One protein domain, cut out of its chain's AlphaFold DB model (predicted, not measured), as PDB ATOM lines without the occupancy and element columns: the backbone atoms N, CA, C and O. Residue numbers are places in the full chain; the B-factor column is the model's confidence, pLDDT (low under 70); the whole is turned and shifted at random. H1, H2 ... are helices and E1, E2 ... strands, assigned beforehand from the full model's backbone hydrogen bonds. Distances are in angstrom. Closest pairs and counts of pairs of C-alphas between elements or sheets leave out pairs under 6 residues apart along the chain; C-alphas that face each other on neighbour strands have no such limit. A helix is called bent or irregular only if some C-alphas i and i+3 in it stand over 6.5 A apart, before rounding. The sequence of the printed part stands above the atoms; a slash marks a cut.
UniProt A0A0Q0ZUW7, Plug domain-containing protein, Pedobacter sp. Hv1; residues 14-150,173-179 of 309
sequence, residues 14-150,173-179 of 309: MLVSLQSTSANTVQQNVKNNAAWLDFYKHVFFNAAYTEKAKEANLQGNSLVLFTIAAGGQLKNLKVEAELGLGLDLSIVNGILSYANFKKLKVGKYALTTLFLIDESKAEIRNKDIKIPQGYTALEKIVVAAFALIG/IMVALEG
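What this domain is: This is residues 14 to 150 and 173 to 179 of the 309 residues of the protein "Plug domain-containing protein" of Pedobacter sp. Hv1 (UniProt A0A0Q0ZUW7). A twisted sheet of four strands is covered on one face by H3 and the arm H1b, while residues 14 to 28 of the other arm, H1a, stick out as a free helical end. The 144 printed residues include three named helices and four named strands, in the order H1 H2 E1 E2 H3 E3 E4. The mixed sheet runs E2, E1, E3, E4, and the class is mixed, helices and strands. The whole is compact, with a radius of gyration of the C-alphas of 16.6 A and spans of 55 by 41 by 29 A.

Where its parts are: H1, residues 14 to 46, was assigned as one helix by its hydrogen bonds but is bent: C-alphas 35 and 38 are 7.3 A apart. Its arms are H1a, residues 14 to 35, 32.0 A long from C-alpha 14 at (36.004, -76.813, 0.558), and H1b, residues 38 to 46. H2 is residues 51 to 55, E1 59 to 69 (32.2 A), E2 73 to 81, H3 87 to 96, E3 107 to 118 (34.8 A) and E4 141 to 146, ending at (9.703, -106.070, -26.007).

How they stand to each other: E1 and E2 form a hairpin, antiparallel, with N 65 and O 78 2.8 A apart. E1 and E3 are antiparallel, with N 62 and O 113 at 2.8 A; E3 and E4 are parallel, with N 114 and O 141 at 2.8 A. E2, H3, E3 is a split strand-helix-strand unit, E1 between its strands, with a left-handed crossover. H3 and H1b make two layers with the sheet, helices on one face; H3's height over it is 7.5 A. H1b touches H3, closest at the C-alphas of Val 43 and Gly 94, 4.4 A, a steep tilt of 44 degrees, opposite ways. H2 only grazes the sheet. Every O i to N i+4 pair is within hydrogen-bond range in H1b, H2 and H3, and 17 of 18 are in H1a.

The domain as a whole: The C-alphas of Met 14 and Gly 150, the two farthest apart, are 57.5 A apart. Residues 151 to 172 are not printed; the gap is 25.2 A. The link E3 to E4 is long. Confidence is low at, among others, residues 14 to 34, 143 to 150 and 173 to 179.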
ATOM      1  N   MET A  14      36.994 -76.595   1.622       51.06
ATOM      2  CA  MET A  14      36.004 -76.813   0.558       51.06
ATOM      3  C   MET A  14      35.888 -78.290   0.161       51.06
ATOM      4  O   MET A  14      34.783 -78.791  -0.030       51.06
ATOM      5  N   LEU A  15      37.000 -79.023   0.067       40.88
ATOM      6  CA  LEU A  15      36.961 -80.440  -0.303       40.88
ATOM      7  C   LEU A  15      36.210 -81.281   0.748       40.88
ATOM      8  O   LEU A  15      35.386 -82.126   0.393       40.88
ATOM      9  N   VAL A  16      36.426 -80.992   2.036       46.38
ATOM     10  CA  VAL A  16      35.707 -81.623   3.157       46.38
ATOM     11  C   VAL A  16      34.217 -81.245   3.169       46.38
ATOM     12  O   VAL A  16      33.374 -82.105   3.448       46.38
ATOM     13  N   SER A  17      33.847 -80.004   2.827       40.41
ATOM     14  CA  SER A  17      32.431 -79.609   2.746       40.41
ATOM     15  C   SER A  17      31.699 -80.263   1.564       40.41
ATOM     16  O   SER A  17      30.556 -80.700   1.723       40.41
ATOM     17  N   LEU A  18      32.355 -80.458   0.414       38.44
ATOM     18  CA  LEU A  18      31.792 -81.230  -0.706       38.44
ATOM     19  C   LEU A  18      31.580 -82.711  -0.341       38.44
ATOM     20  O   LEU A  18      30.512 -83.263  -0.612       38.44
ATOM     21  N   GLN A  19      32.561 -83.351   0.304       35.09
ATOM     22  CA  GLN A  19      32.480 -84.764   0.707       35.09
ATOM     23  C   GLN A  19      31.414 -85.014   1.786       35.09
ATOM     24  O   GLN A  19      30.662 -85.987   1.710       35.09
ATOM     25  N   SER A  20      31.303 -84.123   2.774       32.81
ATOM     26  CA  SER A  20      30.255 -84.213   3.800       32.81
ATOM     27  C   SER A  20      28.859 -83.906   3.247       32.81
ATOM     28  O   SER A  20      27.886 -84.492   3.723       32.81
ATOM     29  N   THR A  21      28.738 -83.079   2.204       34.16
ATOM     30  CA  THR A  21      27.461 -82.877   1.501       34.16
ATOM     31  C   THR A  21      27.014 -84.163   0.802       34.16
ATOM     32  O   THR A  21      25.930 -84.664   1.098       34.16
ATOM     33  N   SER A  22      27.853 -84.758  -0.057       34.22
ATOM     34  CA  SER A  22      27.467 -85.950  -0.831       34.22
ATOM     35  C   SER A  22      27.183 -87.175   0.044       34.22
ATOM     36  O   SER A  22      26.208 -87.885  -0.203       34.22
ATOM     37  N   ALA A  23      27.949 -87.390   1.120       28.23
ATOM     38  CA  ALA A  23      27.678 -88.458   2.084       28.23
ATOM     39  C   ALA A  23      26.305 -88.299   2.769       28.23
ATOM     40  O   ALA A  23      25.581 -89.285   2.937       28.23
ATOM     41  N   ASN A  24      25.911 -87.068   3.118       31.98
ATOM     42  CA  ASN A  24      24.589 -86.791   3.680       31.98
ATOM     43  C   ASN A  24      23.470 -86.950   2.641       31.98
ATOM     44  O   ASN A  24      22.433 -87.528   2.968       31.98
ATOM     45  N   THR A  25      23.675 -86.516   1.391       32.75
ATOM     46  CA  THR A  25      22.711 -86.741   0.299       32.75
ATOM     47  C   THR A  25      22.470 -88.236   0.084       32.75
ATOM     48  O   THR A  25      21.321 -88.667   0.081       32.75
ATOM     49  N   VAL A  26      23.529 -89.049   0.006       29.39
ATOM     50  CA  VAL A  26      23.415 -90.510  -0.157       29.39
ATOM     51  C   VAL A  26      22.705 -91.155   1.040       29.39
ATOM     52  O   VAL A  26      21.788 -91.952   0.845       29.39
ATOM     53  N   GLN A  27      23.040 -90.790   2.285       27.94
ATOM     54  CA  GLN A  27      22.339 -91.344   3.455       27.94
ATOM     55  C   GLN A  27      20.862 -90.925   3.536       27.94
ATOM     56  O   GLN A  27      20.026 -91.730   3.961       27.94
ATOM     57  N   GLN A  28      20.509 -89.702   3.124       29.95
ATOM     58  CA  GLN A  28      19.106 -89.282   3.052       29.95
ATOM     59  C   GLN A  28      18.356 -89.970   1.907       29.95
ATOM     60  O   GLN A  28      17.229 -90.413   2.131       29.95
ATOM     61  N   ASN A  29      18.971 -90.141   0.734       32.06
ATOM     62  CA  ASN A  29      18.381 -90.889  -0.380       32.06
ATOM     63  C   ASN A  29      18.113 -92.343   0.021       32.06
ATOM     64  O   ASN A  29      16.979 -92.798  -0.103       32.06
ATOM     65  N   VAL A  30      19.083 -93.044   0.617       32.34
ATOM     66  CA  VAL A  30      18.900 -94.429   1.097       32.34
ATOM     67  C   VAL A  30      17.780 -94.529   2.144       32.34
ATOM     68  O   VAL A  30      16.932 -95.418   2.045       32.34
ATOM     69  N   LYS A  31      17.707 -93.603   3.116       32.75
ATOM     70  CA  LYS A  31      16.623 -93.587   4.122       32.75
ATOM     71  C   LYS A  31      15.248 -93.255   3.532       32.75
ATOM     72  O   LYS A  31      14.259 -93.857   3.946       32.75
ATOM     73  N   ASN A  32      15.159 -92.317   2.588       41.66
ATOM     74  CA  ASN A  32      13.891 -91.970   1.942       41.66
ATOM     75  C   ASN A  32      13.431 -93.089   0.990       41.66
ATOM     76  O   ASN A  32      12.268 -93.482   1.043       41.66
ATOM     77  N   ASN A  33      14.330 -93.659   0.185       49.25
ATOM     78  CA  ASN A  33      14.032 -94.758  -0.735       49.25
ATOM     79  C   ASN A  33      13.512 -95.990   0.031       49.25
ATOM     80  O   ASN A  33      12.460 -96.523  -0.315       49.25
ATOM     81  N   ALA A  34      14.127 -96.350   1.165       56.94
ATOM     82  CA  ALA A  34      13.643 -97.434   2.028       56.94
ATOM     83  C   ALA A  34      12.186 -97.257   2.516       56.94
ATOM     84  O   ALA A  34      11.473 -98.250   2.643       56.94
ATOM     85  N   ALA A  35      11.726 -96.023   2.756       71.06
ATOM     86  CA  ALA A  35      10.342 -95.745   3.160       71.06
ATOM     87  C   ALA A  35       9.340 -95.843   1.993       71.06
ATOM     88  O   ALA A  35       8.200 -96.257   2.193       71.06
ATOM     89  N   TRP A  36       9.760 -95.485   0.776       77.25
ATOM     90  CA  TRP A  36       8.928 -95.541  -0.434       77.25
ATOM     91  C   TRP A  36       9.026 -96.876  -1.193       77.25
ATOM     92  O   TRP A  36       8.230 -97.130  -2.091       77.25
ATOM     93  N   LEU A  37       9.944 -97.764  -0.807       73.19
ATOM     94  CA  LEU A  37      10.225 -99.047  -1.459       73.19
ATOM     95  C   LEU A  37       8.983 -99.940  -1.658       73.19
ATOM     96  O   LEU A  37       8.859-100.590  -2.695       73.19
ATOM     97  N   ASP A  38       8.047 -99.971  -0.706       75.00
ATOM     98  CA  ASP A  38       6.794-100.734  -0.848       75.00
ATOM     99  C   ASP A  38       5.784-100.060  -1.794       75.00
ATOM    100  O   ASP A  38       5.072-100.755  -2.518       75.00
ATOM    101  N   PHE A  39       5.769 -98.723  -1.859       81.94
ATOM    102  CA  PHE A  39       4.995 -97.973  -2.853       81.94
ATOM    103  C   PHE A  39       5.556 -98.189  -4.261       81.94
ATOM    104  O   PHE A  39       4.800 -98.520  -5.170       81.94
ATOM    105  N   TYR A  40       6.879 -98.090  -4.443       78.44
ATOM    106  CA  TYR A  40       7.515 -98.309  -5.745       78.44
ATOM    107  C   TYR A  40       7.259 -99.722  -6.277       78.44
ATOM    108  O   TYR A  40       6.887 -99.859  -7.439       78.44
ATOM    109  N   LYS A  41       7.363-100.762  -5.431       73.75
ATOM    110  CA  LYS A  41       6.941-102.131  -5.789       73.75
ATOM    111  C   LYS A  41       5.483-102.173  -6.230       73.75
ATOM    112  O   LYS A  41       5.186-102.714  -7.289       73.75
ATOM    113  N   HIS A  42       4.575-101.637  -5.412       77.00
ATOM    114  CA  HIS A  42       3.137-101.716  -5.667       77.00
ATOM    115  C   HIS A  42       2.756-101.019  -6.975       77.00
ATOM    116  O   HIS A  42       2.054-101.611  -7.791       77.00
ATOM    117  N   VAL A  43       3.259 -99.807  -7.222       77.69
ATOM    118  CA  VAL A  43       3.004 -99.095  -8.483       77.69
ATOM    119  C   VAL A  43       3.659 -99.824  -9.660       77.69
ATOM    120  O   VAL A  43       2.993-100.013 -10.668       77.69
ATOM    121  N   PHE A  44       4.897-100.315  -9.536       74.44
ATOM    122  CA  PHE A  44       5.566-101.088 -10.595       74.44
ATOM    123  C   PHE A  44       4.815-102.377 -10.972       74.44
ATOM    124  O   PHE A  44       4.690-102.676 -12.154       74.44
ATOM    125  N   PHE A  45       4.274-103.121 -10.000       67.31
ATOM    126  CA  PHE A  45       3.514-104.351 -10.270       67.31
ATOM    127  C   PHE A  45       2.096-104.113 -10.823       67.31
ATOM    128  O   PHE A  45       1.492-105.059 -11.326       67.31
ATOM    129  N   ASN A  46       1.565-102.888 -10.737       69.62
ATOM    130  CA  ASN A  46       0.261-102.511 -11.302       69.62
ATOM    131  C   ASN A  46       0.375-101.652 -12.579       69.62
ATOM    132  O   ASN A  46      -0.578-101.583 -13.355       69.62
ATOM    133  N   ALA A  47       1.529-101.024 -12.823       71.44
ATOM    134  CA  ALA A  47       1.834-100.345 -14.075       71.44
ATOM    135  C   ALA A  47       1.951-101.373 -15.210       71.44
ATOM    136  O   ALA A  47       2.642-102.384 -15.092       71.44
ATOM    137  N   ALA A  48       1.268-101.113 -16.321       72.38
ATOM    138  CA  ALA A  48       1.073-102.079 -17.392       72.38
ATOM    139  C   ALA A  48       1.393-101.450 -18.747       72.38
ATOM    140  O   ALA A  48       0.800-100.445 -19.139       72.38
ATOM    141  N   TYR A  49       2.303-102.081 -19.488       75.81
ATOM    142  CA  TYR A  49       2.553-101.720 -20.877       75.81
ATOM    143  C   TYR A  49       1.410-102.256 -21.743       75.81
ATOM    144  O   TYR A  49       1.324-103.460 -21.987       75.81
ATOM    145  N   THR A  50       0.503-101.379 -22.170       73.25
ATOM    146  CA  THR A  50      -0.701-101.796 -22.897       73.25
ATOM    147  C   THR A  50      -0.358-102.340 -24.287       73.25
ATOM    148  O   THR A  50       0.604-101.898 -24.917       73.25
ATOM    149  N   GLU A  51      -1.159-103.287 -24.794       70.19
ATOM    150  CA  GLU A  51      -1.007-103.791 -26.170       70.19
ATOM    151  C   GLU A  51      -1.067-102.641 -27.180       70.19
ATOM    152  O   GLU A  51      -0.155-102.493 -27.984       70.19
ATOM    153  N   LYS A  52      -2.032-101.725 -27.021       70.69
ATOM    154  CA  LYS A  52      -2.178-100.522 -27.857       70.69
ATOM    155  C   LYS A  52      -0.913 -99.659 -27.899       70.69
ATOM    156  O   LYS A  52      -0.569 -99.137 -28.953       70.69
ATOM    157  N   ALA A  53      -0.211 -99.500 -26.774       74.19
ATOM    158  CA  ALA A  53       1.045 -98.754 -26.738       74.19
ATOM    159  C   ALA A  53       2.204 -99.512 -27.406       74.19
ATOM    160  O   ALA A  53       3.026 -98.883 -28.069       74.19
ATOM    161  N   LYS A  54       2.252-100.846 -27.296       72.31
ATOM    162  CA  LYS A  54       3.226-101.682 -28.022       72.31
ATOM    163  C   LYS A  54       2.974-101.684 -29.533       72.31
ATOM    164  O   LYS A  54       3.917-101.509 -30.297       72.31
ATOM    165  N   GLU A  55       1.718-101.812 -29.956       75.62
ATOM    166  CA  GLU A  55       1.264-101.723 -31.354       75.62
ATOM    167  C   GLU A  55       1.596-100.358 -31.971       75.62
ATOM    168  O   GLU A  55       2.157-100.286 -33.061       75.62
ATOM    169  N   ALA A  56       1.325 -99.268 -31.245       78.75
ATOM    170  CA  ALA A  56       1.686 -97.907 -31.646       78.75
ATOM    171  C   ALA A  56       3.186 -97.581 -31.484       78.75
ATOM    172  O   ALA A  56       3.602 -96.464 -31.793       78.75
ATOM    173  N   ASN A  57       3.987 -98.525 -30.974       75.19
ATOM    174  CA  ASN A  57       5.408 -98.370 -30.662       75.19
ATOM    175  C   ASN A  57       5.718 -97.128 -29.785       75.19
ATOM    176  O   ASN A  57       6.729 -96.447 -29.958       75.19
ATOM    177  N   LEU A  58       4.803 -96.800 -28.867       81.38
ATOM    178  CA  LEU A  58       4.770 -95.568 -28.079       81.38
ATOM    179  C   LEU A  58       5.708 -95.645 -26.868       81.38
ATOM    180  O   LEU A  58       5.354 -96.255 -25.867       81.38
ATOM    181  N   GLN A  59       6.845 -94.951 -26.922       80.94
ATOM    182  CA  GLN A  59       7.763 -94.795 -25.787       80.94
ATOM    183  C   GLN A  59       7.694 -93.391 -25.172       80.94
ATOM    184  O   GLN A  59       7.351 -92.419 -25.848       80.94
ATOM    185  N   GLY A  60       8.086 -93.258 -23.902       78.56
ATOM    186  CA  GLY A  60       8.238 -91.950 -23.263       78.56
ATOM    187  C   GLY A  60       8.144 -91.950 -21.740       78.56
ATOM    188  O   GLY A  60       8.020 -92.996 -21.105       78.56
ATOM    189  N   ASN A  61       8.187 -90.758 -21.141       80.06
ATOM    190  CA  ASN A  61       7.912 -90.570 -19.715       80.06
ATOM    191  C   ASN A  61       6.464 -90.096 -19.481       80.06
ATOM    192  O   ASN A  61       6.014 -89.119 -20.075       80.06
ATOM    193  N   SER A  62       5.774 -90.734 -18.541       88.25
ATOM    194  CA  SER A  62       4.587 -90.196 -17.868       88.25
ATOM    195  C   SER A  62       5.034 -89.438 -16.616       88.25
ATOM    196  O   SER A  62       5.911 -89.924 -15.893       88.25
ATOM    197  N   LEU A  63       4.406 -88.302 -16.298       89.69
ATOM    198  CA  LEU A  63       4.517 -87.651 -14.982       89.69
ATOM    199  C   LEU A  63       3.151 -87.622 -14.299       89.69
ATOM    200  O   LEU A  63       2.237 -86.941 -14.764       89.69
ATOM    201  N   VAL A  64       3.051 -88.298 -13.155       89.62
ATOM    202  CA  VAL A  64       1.875 -88.263 -12.282       89.62
ATOM    203  C   VAL A  64       2.201 -87.482 -11.010       89.62
ATOM    204  O   VAL A  64       3.152 -87.787 -10.288       89.62
ATOM    205  N   LEU A  65       1.395 -86.464 -10.738       87.19
ATOM    206  CA  LEU A  65       1.445 -85.634  -9.542       87.19
ATOM    207  C   LEU A  65       0.373 -86.076  -8.552       87.19
ATOM    208  O   LEU A  65      -0.737 -86.428  -8.950       87.19
ATOM    209  N   PHE A  66       0.678 -86.020  -7.259       92.81
ATOM    210  CA  PHE A  66      -0.301 -86.245  -6.198       92.81
ATOM    211  C   PHE A  66       0.071 -85.530  -4.897       92.81
ATOM    212  O   PHE A  66       1.166 -85.000  -4.728       92.81
ATOM    213  N   THR A  67      -0.866 -85.491  -3.955       91.19
ATOM    214  CA  THR A  67      -0.675 -84.987  -2.592       91.19
ATOM    215  C   THR A  67      -1.055 -86.081  -1.597       91.19
ATOM    216  O   THR A  67      -2.161 -86.611  -1.663       91.19
ATOM    217  N   ILE A  68      -0.172 -86.393  -0.648       94.00
ATOM    218  CA  ILE A  68      -0.527 -87.148   0.559       94.00
ATOM    219  C   ILE A  68      -0.849 -86.118   1.639       94.00
ATOM    220  O   ILE A  68       0.025 -85.353   2.047       94.00
ATOM    221  N   ALA A  69      -2.099 -86.080   2.090       91.56
ATOM    222  CA  ALA A  69      -2.551 -85.249   3.200       91.56
ATOM    223  C   ALA A  69      -2.471 -86.001   4.545       91.56
ATOM    224  O   ALA A  69      -2.210 -87.207   4.598       91.56
ATOM    225  N   ALA A  70      -2.711 -85.283   5.648       91.25
ATOM    226  CA  ALA A  70      -2.762 -85.861   6.991       91.25
ATOM    227  C   ALA A  70      -3.703 -87.084   7.062       91.25
ATOM    228  O   ALA A  70      -4.721 -87.154   6.373       91.25
ATOM    229  N   GLY A  71      -3.328 -88.081   7.870       86.75
ATOM    230  CA  GLY A  71      -4.036 -89.365   7.939       86.75
ATOM    231  C   GLY A  71      -3.830 -90.285   6.725       86.75
ATOM    232  O   GLY A  71      -4.514 -91.303   6.627       86.75
ATOM    233  N   GLY A  72      -2.906 -89.955   5.812       86.31
ATOM    234  CA  GLY A  72      -2.587 -90.764   4.629       86.31
ATOM    235  C   GLY A  72      -3.611 -90.648   3.497       86.31
ATOM    236  O   GLY A  72      -3.710 -91.558   2.680       86.31
ATOM    237  N   GLN A  73      -4.401 -89.570   3.452       87.75
ATOM    238  CA  GLN A  73      -5.390 -89.353   2.391       87.75
ATOM    239  C   GLN A  73      -4.703 -88.920   1.089       87.75
ATOM    240  O   GLN A  73      -4.051 -87.875   1.057       87.75
ATOM    241  N   LEU A  74      -4.895 -89.677   0.007       87.81
ATOM    242  CA  LEU A  74      -4.469 -89.289  -1.337       87.81
ATOM    243  C   LEU A  74      -5.407 -88.204  -1.899       87.81
ATOM    244  O   LEU A  74      -6.627 -88.355  -1.857       87.81
ATOM    245  N   LYS A  75      -4.847 -87.103  -2.411       86.75
ATOM    246  CA  LYS A  75      -5.568 -85.963  -3.012       86.75
ATOM    247  C   LYS A  75      -4.807 -85.418  -4.221       86.75
ATOM    248  O   LYS A  75      -3.617 -85.684  -4.371       86.75
ATOM    249  N   ASN A  76      -5.477 -84.615  -5.050       87.56
ATOM    250  CA  ASN A  76      -4.881 -83.907  -6.194       87.56
ATOM    251  C   ASN A  76      -4.099 -84.825  -7.157       87.56
ATOM    252  O   ASN A  76      -3.033 -84.444  -7.637       87.56
ATOM    253  N   LEU A  77      -4.592 -86.047  -7.389       89.94
ATOM    254  CA  LEU A  77      -3.988 -86.985  -8.333       89.94
ATOM    255  C   LEU A  77      -4.235 -86.487  -9.766       89.94
ATOM    256  O   LEU A  77      -5.385 -86.389 -10.190       89.94
ATOM    257  N   LYS A  78      -3.164 -86.150 -10.488       88.12
ATOM    258  CA  LYS A  78      -3.193 -85.565 -11.838       88.12
ATOM    259  C   LYS A  78      -2.082 -86.172 -12.698       88.12
ATOM    260  O   LYS A  78      -0.956 -86.310 -12.231       88.12
ATOM    261  N   VAL A  79      -2.361 -86.439 -13.974       85.56
ATOM    262  CA  VAL A  79      -1.316 -86.615 -14.997       85.56
ATOM    263  C   VAL A  79      -0.907 -85.225 -15.504       85.56
ATOM    264  O   VAL A  79      -1.762 -84.431 -15.892       85.56
ATOM    265  N   GLU A  80       0.380 -84.886 -15.424       90.06
ATOM    266  CA  GLU A  80       0.929 -83.582 -15.848       90.06
ATOM    267  C   GLU A  80       1.610 -83.666 -17.219       90.06
ATOM    268  O   GLU A  80       1.532 -82.730 -18.006       90.06
ATOM    269  N   ALA A  81       2.241 -84.803 -17.518       87.81
ATOM    270  CA  ALA A  81       2.730 -85.134 -18.849       87.81
ATOM    271  C   ALA A  81       2.206 -86.526 -19.201       87.81
ATOM    272  O   ALA A  81       2.616 -87.503 -18.572       87.81
ATOM    273  N   GLU A  82       1.276 -86.580 -20.154       87.81
ATOM    274  CA  GLU A  82       0.586 -87.798 -20.584       87.81
ATOM    275  C   GLU A  82       1.316 -88.461 -21.766       87.81
ATOM    276  O   GLU A  82       1.909 -87.775 -22.608       87.81
ATOM    277  N   LEU A  83       1.273 -89.791 -21.849       83.56
ATOM    278  CA  LEU A  83       1.675 -90.564 -23.033       83.56
ATOM    279  C   LEU A  83       0.468 -91.055 -23.840       83.56
ATOM    280  O   LEU A  83       0.516 -91.084 -25.073       83.56
ATOM    281  N   GLY A  84      -0.604 -91.425 -23.144       78.94
ATOM    282  CA  GLY A  84      -1.853 -91.931 -23.689       78.94
ATOM    283  C   GLY A  84      -1.892 -93.458 -23.765       78.94
ATOM    284  O   GLY A  84      -1.127 -94.182 -23.124       78.94
ATOM    285  N   LEU A  85      -2.849 -93.974 -24.546       75.94
ATOM    286  CA  LEU A  85      -3.057 -95.410 -24.816       75.94
ATOM    287  C   LEU A  85      -3.192 -96.306 -23.559       75.94
ATOM    288  O   LEU A  85      -3.060 -97.528 -23.645       75.94
ATOM    289  N   GLY A  86      -3.510 -95.710 -22.405       69.94
ATOM    290  CA  GLY A  86      -3.703 -96.386 -21.118       69.94
ATOM    291  C   GLY A  86      -2.440 -96.554 -20.262       69.94
ATOM    292  O   GLY A  86      -2.548 -97.087 -19.157       69.94
ATOM    293  N   LEU A  87      -1.272 -96.085 -20.718       78.62
ATOM    294  CA  LEU A  87      -0.019 -96.161 -19.956       78.62
ATOM    295  C   LEU A  87      -0.124 -95.386 -18.633       78.62
ATOM    296  O   LEU A  87       0.071 -95.953 -17.555       78.62
ATOM    297  N   ASP A  88      -0.527 -94.121 -18.706       83.56
ATOM    298  CA  ASP A  88      -0.693 -93.212 -17.566       83.56
ATOM    299  C   ASP A  88      -1.784 -93.707 -16.603       83.56
ATOM    300  O   ASP A  88      -1.611 -93.689 -15.382       83.56
ATOM    301  N   LEU A  89      -2.876 -94.250 -17.154       76.12
ATOM    302  CA  LEU A  89      -3.973 -94.845 -16.387       76.12
ATOM    303  C   LEU A  89      -3.508 -96.048 -15.553       76.12
ATOM    304  O   LEU A  89      -3.965 -96.218 -14.424       76.12
ATOM    305  N   SER A  90      -2.570 -96.860 -16.055       74.56
ATOM    306  CA  SER A  90      -2.015 -97.977 -15.277       74.56
ATOM    307  C   SER A  90      -1.238 -97.501 -14.039       74.56
ATOM    308  O   SER A  90      -1.367 -98.084 -12.963       74.56
ATOM    309  N   ILE A  91      -0.514 -96.380 -14.150       83.75
ATOM    310  CA  ILE A  91       0.199 -95.755 -13.025       83.75
ATOM    311  C   ILE A  91      -0.799 -95.142 -12.045       83.75
ATOM    312  O   ILE A  91      -0.691 -95.371 -10.844       83.75
ATOM    313  N   VAL A  92      -1.791 -94.400 -12.546       78.06
ATOM    314  CA  VAL A  92      -2.877 -93.813 -11.743       78.06
ATOM    315  C   VAL A  92      -3.598 -94.894 -10.932       78.06
ATOM    316  O   VAL A  92      -3.747 -94.738  -9.722       78.06
ATOM    317  N   ASN A  93      -3.938 -96.030 -11.544       77.31
ATOM    318  CA  ASN A  93      -4.547 -97.174 -10.860       77.31
ATOM    319  C   ASN A  93      -3.595 -97.833  -9.846       77.31
ATOM    320  O   ASN A  93      -4.019 -98.201  -8.746       77.31
ATOM    321  N   GLY A  94      -2.302 -97.938 -10.165       78.12
ATOM    322  CA  GLY A  94      -1.272 -98.395  -9.227       78.12
ATOM    323  C   GLY A  94      -1.135 -97.488  -8.000       78.12
ATOM    324  O   GLY A  94      -1.009 -97.981  -6.884       78.12
ATOM    325  N   ILE A  95      -1.221 -96.167  -8.170       87.12
ATOM    326  CA  ILE A  95      -1.186 -95.200  -7.062       87.12
ATOM    327  C   ILE A  95      -2.487 -95.272  -6.247       87.12
ATOM    328  O   ILE A  95      -2.427 -95.361  -5.023       87.12
ATOM    329  N   LEU A  96      -3.658 -95.283  -6.897       83.12
ATOM    330  CA  LEU A  96      -4.971 -95.346  -6.231       83.12
ATOM    331  C   LEU A  96      -5.148 -96.604  -5.368       83.12
ATOM    332  O   LEU A  96      -5.734 -96.532  -4.291       83.12
ATOM    333  N   SER A  97      -4.625 -97.747  -5.818       81.00
ATOM    334  CA  SER A  97      -4.739 -99.034  -5.115       81.00
ATOM    335  C   SER A  97      -3.747 -99.222  -3.954       81.00
ATOM    336  O   SER A  97      -3.800-100.242  -3.261       81.00
ATOM    337  N   TYR A  98      -2.840 -98.272  -3.699       86.50
ATOM    338  CA  TYR A  98      -1.846 -98.401  -2.631       86.50
ATOM    339  C   TYR A  98      -2.430 -98.087  -1.240       86.50
ATOM    340  O   TYR A  98      -2.446 -96.950  -0.775       86.50
ATOM    341  N   ALA A  99      -2.841 -99.118  -0.502       82.12
ATOM    342  CA  ALA A  99      -3.469 -98.959   0.818       82.12
ATOM    343  C   ALA A  99      -2.565 -98.354   1.924       82.12
ATOM    344  O   ALA A  99      -3.051 -97.959   2.985       82.12
ATOM    345  N   ASN A 100      -1.241 -98.290   1.726       89.94
ATOM    346  CA  ASN A 100      -0.267 -98.023   2.794       89.94
ATOM    347  C   ASN A 100       0.189 -96.549   2.917       89.94
ATOM    348  O   ASN A 100       1.147 -96.274   3.643       89.94
ATOM    349  N   PHE A 101      -0.494 -95.581   2.284       89.12
ATOM    350  CA  PHE A 101      -0.138 -94.144   2.339       89.12
ATOM    351  C   PHE A 101       0.047 -93.577   3.758       89.12
ATOM    352  O   PHE A 101       0.848 -92.668   3.948       89.12
ATOM    353  N   LYS A 102      -0.615 -94.149   4.774       91.69
ATOM    354  CA  LYS A 102      -0.455 -93.789   6.199       91.69
ATOM    355  C   LYS A 102       0.978 -93.931   6.743       91.69
ATOM    356  O   LYS A 102       1.282 -93.337   7.771       91.69
ATOM    357  N   LYS A 103       1.838 -94.720   6.087       89.56
ATOM    358  CA  LYS A 103       3.258 -94.913   6.448       89.56
ATOM    359  C   LYS A 103       4.198 -93.906   5.774       89.56
ATOM    360  O   LYS A 103       5.380 -93.859   6.107       89.56
ATOM    361  N   LEU A 104       3.700 -93.146   4.800       90.19
ATOM    362  CA  LEU A 104       4.482 -92.209   3.999       90.19
ATOM    363  C   LEU A 104       4.367 -90.786   4.560       90.19
ATOM    364  O   LEU A 104       3.452 -90.460   5.316       90.19
ATOM    365  N   LYS A 105       5.324 -89.927   4.197       92.81
ATOM    366  CA  LYS A 105       5.329 -88.522   4.623       92.81
ATOM    367  C   LYS A 105       4.173 -87.759   3.957       92.81
ATOM    368  O   LYS A 105       3.812 -88.025   2.814       92.81
ATOM    369  N   VAL A 106       3.612 -86.795   4.687       95.38
ATOM    370  CA  VAL A 106       2.648 -85.814   4.162       95.38
ATOM    371  C   VAL A 106       3.398 -84.841   3.249       95.38
ATOM    372  O   VAL A 106       4.469 -84.359   3.617       95.38
ATOM    373  N   GLY A 107       2.851 -84.544   2.070       95.00
ATOM    374  CA  GLY A 107       3.517 -83.696   1.079       95.00
ATOM    375  C   GLY A 107       2.920 -83.783  -0.324       95.00
ATOM    376  O   GLY A 107       1.970 -84.527  -0.575       95.00
ATOM    377  N   LYS A 108       3.493 -83.007  -1.247       95.56
ATOM    378  CA  LYS A 108       3.210 -83.057  -2.689       95.56
ATOM    379  C   LYS A 108       4.303 -83.865  -3.384       95.56
ATOM    380  O   LYS A 108       5.478 -83.605  -3.146       95.56
ATOM    381  N   TYR A 109       3.927 -84.796  -4.253       94.25
ATOM    382  CA  TYR A 109       4.828 -85.779  -4.854       94.25
ATOM    383  C   TYR A 109       4.677 -85.860  -6.371       94.25
ATOM    384  O   TYR A 109       3.572 -85.747  -6.901       94.25
ATOM    385  N   ALA A 110       5.805 -86.047  -7.050       88.75
ATOM    386  CA  ALA A 110       5.926 -86.132  -8.497       88.75
ATOM    387  C   ALA A 110       6.584 -87.462  -8.878       88.75
ATOM    388  O   ALA A 110       7.798 -87.619  -8.731       88.75
ATOM    389  N   LEU A 111       5.787 -88.420  -9.354       88.00
ATOM    390  CA  LEU A 111       6.263 -89.718  -9.827       88.00
ATOM    391  C   LEU A 111       6.438 -89.685 -11.344       88.00
ATOM    392  O   LEU A 111       5.468 -89.532 -12.086       88.00
ATOM    393  N   THR A 112       7.676 -89.859 -11.802       83.31
ATOM    394  CA  THR A 112       7.956 -90.072 -13.228       83.31
ATOM    395  C   THR A 112       8.043 -91.568 -13.505       83.31
ATOM    396  O   THR A 112       8.763 -92.277 -12.800       83.31
ATOM    397  N   THR A 113       7.381 -92.037 -14.557       80.75
ATOM    398  CA  THR A 113       7.486 -93.424 -15.027       80.75
ATOM    399  C   THR A 113       7.898 -93.428 -16.490       80.75
ATOM    400  O   THR A 113       7.236 -92.814 -17.322       80.75
ATOM    401  N   LEU A 114       8.995 -94.107 -16.808       78.81
ATOM    402  CA  LEU A 114       9.543 -94.231 -18.154       78.81
ATOM    403  C   LEU A 114       9.131 -95.571 -18.766       78.81
ATOM    404  O   LEU A 114       9.542 -96.627 -18.283       78.81
ATOM    405  N   PHE A 115       8.353 -95.515 -19.840       77.56
ATOM    406  CA  PHE A 115       7.976 -96.664 -20.653       77.56
ATOM    407  C   PHE A 115       8.926 -96.795 -21.846       77.56
ATOM    408  O   PHE A 115       9.007 -95.892 -22.681       77.56
ATOM    409  N   LEU A 116       9.619 -97.933 -21.937       74.44
ATOM    410  CA  LEU A 116      10.545 -98.266 -23.026       74.44
ATOM    411  C   LEU A 116      10.128 -99.548 -23.746       74.44
ATOM    412  O   LEU A 116       9.638-100.483 -23.115       74.44
ATOM    413  N   ILE A 117      10.381 -99.607 -25.049       65.88
ATOM    414  CA  ILE A 117      10.290-100.837 -25.841       65.88
ATOM    415  C   ILE A 117      11.713-101.192 -26.260       65.88
ATOM    416  O   ILE A 117      12.387-100.386 -26.902       65.88
ATOM    417  N   ASP A 118      12.173-102.377 -25.874       60.84
ATOM    418  CA  ASP A 118      13.513-102.857 -26.197       60.84
ATOM    419  C   ASP A 118      13.708-103.008 -27.714       60.84
ATOM    420  O   ASP A 118      12.757-103.258 -28.460       60.84
ATOM    421  N   GLU A 119      14.940-102.772 -28.163       56.84
ATOM    422  CA  GLU A 119      15.397-102.647 -29.562       56.84
ATOM    423  C   GLU A 119      14.645-101.631 -30.460       56.84
ATOM    424  O   GLU A 119      15.051-101.385 -31.601       56.84
ATOM    425  N   SER A 120      13.579-100.991 -29.972       63.97
ATOM    426  CA  SER A 120      12.763-100.064 -30.756       63.97
ATOM    427  C   SER A 120      13.435 -98.700 -30.954       63.97
ATOM    428  O   SER A 120      14.033 -98.118 -30.051       63.97
ATOM    429  N   LYS A 121      13.277 -98.168 -32.171       72.25
ATOM    430  CA  LYS A 121      13.827 -96.883 -32.638       72.25
ATOM    431  C   LYS A 121      12.825 -95.721 -32.546       72.25
ATOM    432  O   LYS A 121      13.044 -94.684 -33.166       72.25
ATOM    433  N   ALA A 122      11.703 -95.912 -31.850       72.25
ATOM    434  CA  ALA A 122      10.695 -94.872 -31.667       72.25
ATOM    435  C   ALA A 122      11.210 -93.717 -30.792       72.25
ATOM    436  O   ALA A 122      12.087 -93.895 -29.947       72.25
ATOM    437  N   GLU A 123      10.648 -92.522 -30.978       79.69
ATOM    438  CA  GLU A 123      11.005 -91.361 -30.166       79.69
ATOM    439  C   GLU A 123      10.493 -91.508 -28.723       79.69
ATOM    440  O   GLU A 123       9.324 -91.814 -28.484       79.69
ATOM    441  N   ILE A 124      11.370 -91.242 -27.751       78.50
ATOM    442  CA  ILE A 124      11.025 -91.203 -26.325       78.50
ATOM    443  C   ILE A 124      10.281 -89.891 -26.051       78.50
ATOM    444  O   ILE A 124      10.905 -88.852 -25.814       78.50
ATOM    445  N   ARG A 125       8.945 -89.936 -26.061       81.06
ATOM    446  CA  ARG A 125       8.102 -88.769 -25.766       81.06
ATOM    447  C   ARG A 125       8.334 -88.247 -24.351       81.06
ATOM    448  O   ARG A 125       8.714 -88.989 -23.441       81.06
ATOM    449  N   ASN A 126       8.071 -86.955 -24.159       86.06
ATOM    450  CA  ASN A 126       8.204 -86.272 -22.872       86.06
ATOM    451  C   ASN A 126       9.580 -86.545 -22.224       86.06
ATOM    452  O   ASN A 126       9.674 -86.961 -21.071       86.06
ATOM    453  N   LYS A 127      10.672 -86.414 -22.985       76.31
ATOM    454  CA  LYS A 127      12.020 -86.767 -22.510       76.31
ATOM    455  C   LYS A 127      12.469 -85.914 -21.316       76.31
ATOM    456  O   LYS A 127      12.939 -86.454 -20.315       76.31
ATOM    457  N   ASP A 128      12.258 -84.603 -21.418       79.88
ATOM    458  CA  ASP A 128      12.832 -83.579 -20.538       79.88
ATOM    459  C   ASP A 128      11.758 -82.891 -19.666       79.88
ATOM    460  O   ASP A 128      11.678 -81.663 -19.582       79.88
ATOM    461  N   ILE A 129      10.885 -83.690 -19.032       79.50
ATOM    462  CA  ILE A 129       9.815 -83.180 -18.156       79.50
ATOM    463  C   ILE A 129      10.406 -82.386 -16.987       79.50
ATOM    464  O   ILE A 129      11.224 -82.888 -16.213       79.50
ATOM    465  N   LYS A 130       9.909 -81.161 -16.801       86.75
ATOM    466  CA  LYS A 130      10.200 -80.324 -15.634       86.75
ATOM    467  C   LYS A 130       9.156 -80.585 -14.551       86.75
ATOM    468  O   LYS A 130       7.965 -80.398 -14.784       86.75
ATOM    469  N   ILE A 131       9.599 -80.998 -13.366       84.88
ATOM    470  CA  ILE A 131       8.719 -81.179 -12.203       84.88
ATOM    471  C   ILE A 131       8.242 -79.793 -11.719       84.88
ATOM    472  O   ILE A 131       9.085 -78.911 -11.531       84.88
ATOM    473  N   PRO A 132       6.928 -79.563 -11.516       88.12
ATOM    474  CA  PRO A 132       6.425 -78.271 -11.055       88.12
ATOM    475  C   PRO A 132       6.930 -77.873  -9.663       88.12
ATOM    476  O   PRO A 132       7.173 -78.714  -8.794       88.12
ATOM    477  N   GLN A 133       7.041 -76.565  -9.434       88.62
ATOM    478  CA  GLN A 133       7.535 -76.013  -8.172       88.62
ATOM    479  C   GLN A 133       6.684 -76.453  -6.970       88.62
ATOM    480  O   GLN A 133       5.453 -76.506  -7.031       88.62
ATOM    481  N   GLY A 134       7.353 -76.766  -5.859       90.19
ATOM    482  CA  GLY A 134       6.708 -77.236  -4.628       90.19
ATOM    483  C   GLY A 134       6.273 -78.709  -4.627       90.19
ATOM    484  O   GLY A 134       5.592 -79.115  -3.687       90.19
ATOM    485  N   TYR A 135       6.654 -79.509  -5.630       92.19
ATOM    486  CA  TYR A 135       6.527 -80.972  -5.604       92.19
ATOM    487  C   TYR A 135       7.864 -81.642  -5.265       92.19
ATOM    488  O   TYR A 135       8.912 -81.287  -5.803       92.19
ATOM    489  N   THR A 136       7.832 -82.651  -4.396       88.00
ATOM    490  CA  THR A 136       8.969 -83.541  -4.144       88.00
ATOM    491  C   THR A 136       9.076 -84.563  -5.273       88.00
ATOM    492  O   THR A 136       8.141 -85.332  -5.505       88.00
ATOM    493  N   ALA A 137      10.217 -84.594  -5.959       81.00
ATOM    494  CA  ALA A 137      10.532 -85.649  -6.916       81.00
ATOM    495  C   ALA A 137      10.596 -87.012  -6.207       81.00
ATOM    496  O   ALA A 137      11.249 -87.144  -5.171       81.00
ATOM    497  N   LEU A 138       9.918 -88.012  -6.767       79.06
ATOM    498  CA  LEU A 138      10.091 -89.416  -6.406       79.06
ATOM    499  C   LEU A 138      11.026 -90.109  -7.403       79.06
ATOM    500  O   LEU A 138      11.271 -89.600  -8.499       79.06
ATOM    501  N   GLU A 139      11.532 -91.281  -7.021       70.44
ATOM    502  CA  GLU A 139      12.385 -92.090  -7.891       70.44
ATOM    503  C   GLU A 139      11.654 -92.480  -9.177       70.44
ATOM    504  O   GLU A 139      10.458 -92.792  -9.170       70.44
ATOM    505  N   LYS A 140      12.386 -92.471 -10.293       72.38
ATOM    506  CA  LYS A 140      11.826 -92.811 -11.600       72.38
ATOM    507  C   LYS A 140      11.584 -94.317 -11.689       72.38
ATOM    508  O   LYS A 140      12.528 -95.101 -11.638       72.38
ATOM    509  N   ILE A 141      10.332 -94.720 -11.893       73.25
ATOM    510  CA  ILE A 141      10.003 -96.108 -12.238       73.25
ATOM    511  C   ILE A 141      10.315 -96.318 -13.726       73.25
ATOM    512  O   ILE A 141      10.048 -95.443 -14.548       73.25
ATOM    513  N   VAL A 142      10.872 -97.473 -14.089       70.19
ATOM    514  CA  VAL A 142      11.089 -97.868 -15.489       70.19
ATOM    515  C   VAL A 142      10.254 -99.112 -15.772       70.19
ATOM    516  O   VAL A 142      10.313-100.075 -15.010       70.19
ATOM    517  N   VAL A 143       9.474 -99.088 -16.850       68.75
ATOM    518  CA  VAL A 143       8.622-100.196 -17.301       68.75
ATOM    519  C   VAL A 143       9.021-100.542 -18.732       68.75
ATOM    520  O   VAL A 143       8.740 -99.793 -19.668       68.75
ATOM    521  N   ALA A 144       9.718-101.664 -18.895       62.66
ATOM    522  CA  ALA A 144      10.179-102.144 -20.192       62.66
ATOM    523  C   ALA A 144       9.207-103.172 -20.793       62.66
ATOM    524  O   ALA A 144       8.639-104.002 -20.080       62.66
ATOM    525  N   ALA A 145       9.061-103.137 -22.113       53.75
ATOM    526  CA  ALA A 145       8.423-104.164 -22.928       53.75
ATOM    527  C   ALA A 145       9.344-104.566 -24.090       53.75
ATOM    528  O   ALA A 145      10.302-103.865 -24.394       53.75
ATOM    529  N   PHE A 146       9.032-105.671 -24.767       51.50
ATOM    530  CA  PHE A 146       9.703-106.070 -26.007       51.50
ATOM    531  C   PHE A 146       8.885-105.639 -27.227       51.50
ATOM    532  O   PHE A 146       7.653-105.572 -27.160       51.50
ATOM    533  N   ALA A 147       9.562-105.344 -28.338       47.38
ATOM    534  CA  ALA A 147       8.906-104.969 -29.586       47.38
ATOM    535  C   ALA A 147       8.076-106.128 -30.165       47.38
ATOM    536  O   ALA A 147       8.499-107.285 -30.161       47.38
ATOM    537  N   LEU A 148       6.904-105.809 -30.720       48.69
ATOM    538  CA  LEU A 148       6.120-106.766 -31.500       48.69
ATOM    539  C   LEU A 148       6.789-106.949 -32.869       48.69
ATOM    540  O   LEU A 148       6.655-106.108 -33.758       48.69
ATOM    541  N   ILE A 149       7.539-108.042 -33.030       46.81
ATOM    542  CA  ILE A 149       8.216-108.373 -34.288       46.81
ATOM    543  C   ILE A 149       7.152-108.712 -35.340       46.81
ATOM    544  O   ILE A 149       6.473-109.734 -35.247       46.81
ATOM    545  N   GLY A 150       6.988-107.836 -36.333       40.31
ATOM    546  CA  GLY A 150       5.937-107.965 -37.340       40.31
ATOM    547  C   GLY A 150       6.114-109.190 -38.239       40.31
ATOM    548  O   GLY A 150       7.085-109.284 -38.989       40.31
ATOM    549  N   ILE A 173      15.749-108.774 -14.847       28.02
ATOM    550  CA  ILE A 173      15.180-107.803 -13.909       28.02
ATOM    551  C   ILE A 173      15.710-106.433 -14.320       28.02
ATOM    552  O   ILE A 173      16.896-106.162 -14.163       28.02
ATOM    553  N   MET A 174      14.825-105.539 -14.761       28.83
ATOM    554  CA  MET A 174      15.164-104.130 -14.958       28.83
ATOM    555  C   MET A 174      14.349-103.236 -14.026       28.83
ATOM    556  O   MET A 174      13.227-102.846 -14.328       28.83
ATOM    557  N   VAL A 175      14.971-102.869 -12.907       28.27
ATOM    558  CA  VAL A 175      14.668-101.635 -12.175       28.27
ATOM    559  C   VAL A 175      15.989-100.891 -12.039       28.27
ATOM    560  O   VAL A 175      16.861-101.308 -11.280       28.27
ATOM    561  N   ALA A 176      16.151 -99.815 -12.807       30.81
ATOM    562  CA  ALA A 176      17.309 -98.937 -12.710       30.81
ATOM    563  C   ALA A 176      17.000 -97.800 -11.727       30.81
ATOM    564  O   ALA A 176      16.099 -96.999 -11.971       30.81
ATOM    565  N   LEU A 177      17.759 -97.730 -10.635       27.58
ATOM    566  CA  LEU A 177      17.837 -96.556  -9.763       27.58
ATOM    567  C   LEU A 177      19.103 -95.760 -10.107       27.58
ATOM    568  O   LEU A 177      20.095 -96.332 -10.548       27.58
ATOM    569  N   GLU A 178      19.045 -94.445  -9.899       26.89
ATOM    570  CA  GLU A 178      20.136 -93.478 -10.111       26.89
ATOM    571  C   GLU A 178      20.712 -93.369 -11.547       26.89
ATOM    572  O   GLU A 178      21.833 -93.750 -11.872       26.89
ATOM    573  N   GLY A 179      19.996 -92.615 -12.384       29.56
ATOM    574  CA  GLY A 179      20.588 -91.346 -12.837       29.56
ATOM    575  C   GLY A 179      21.492 -91.310 -14.076       29.56
ATOM    576  O   GLY A 179      21.923 -90.210 -14.429       29.56
TER     577      GLY A 179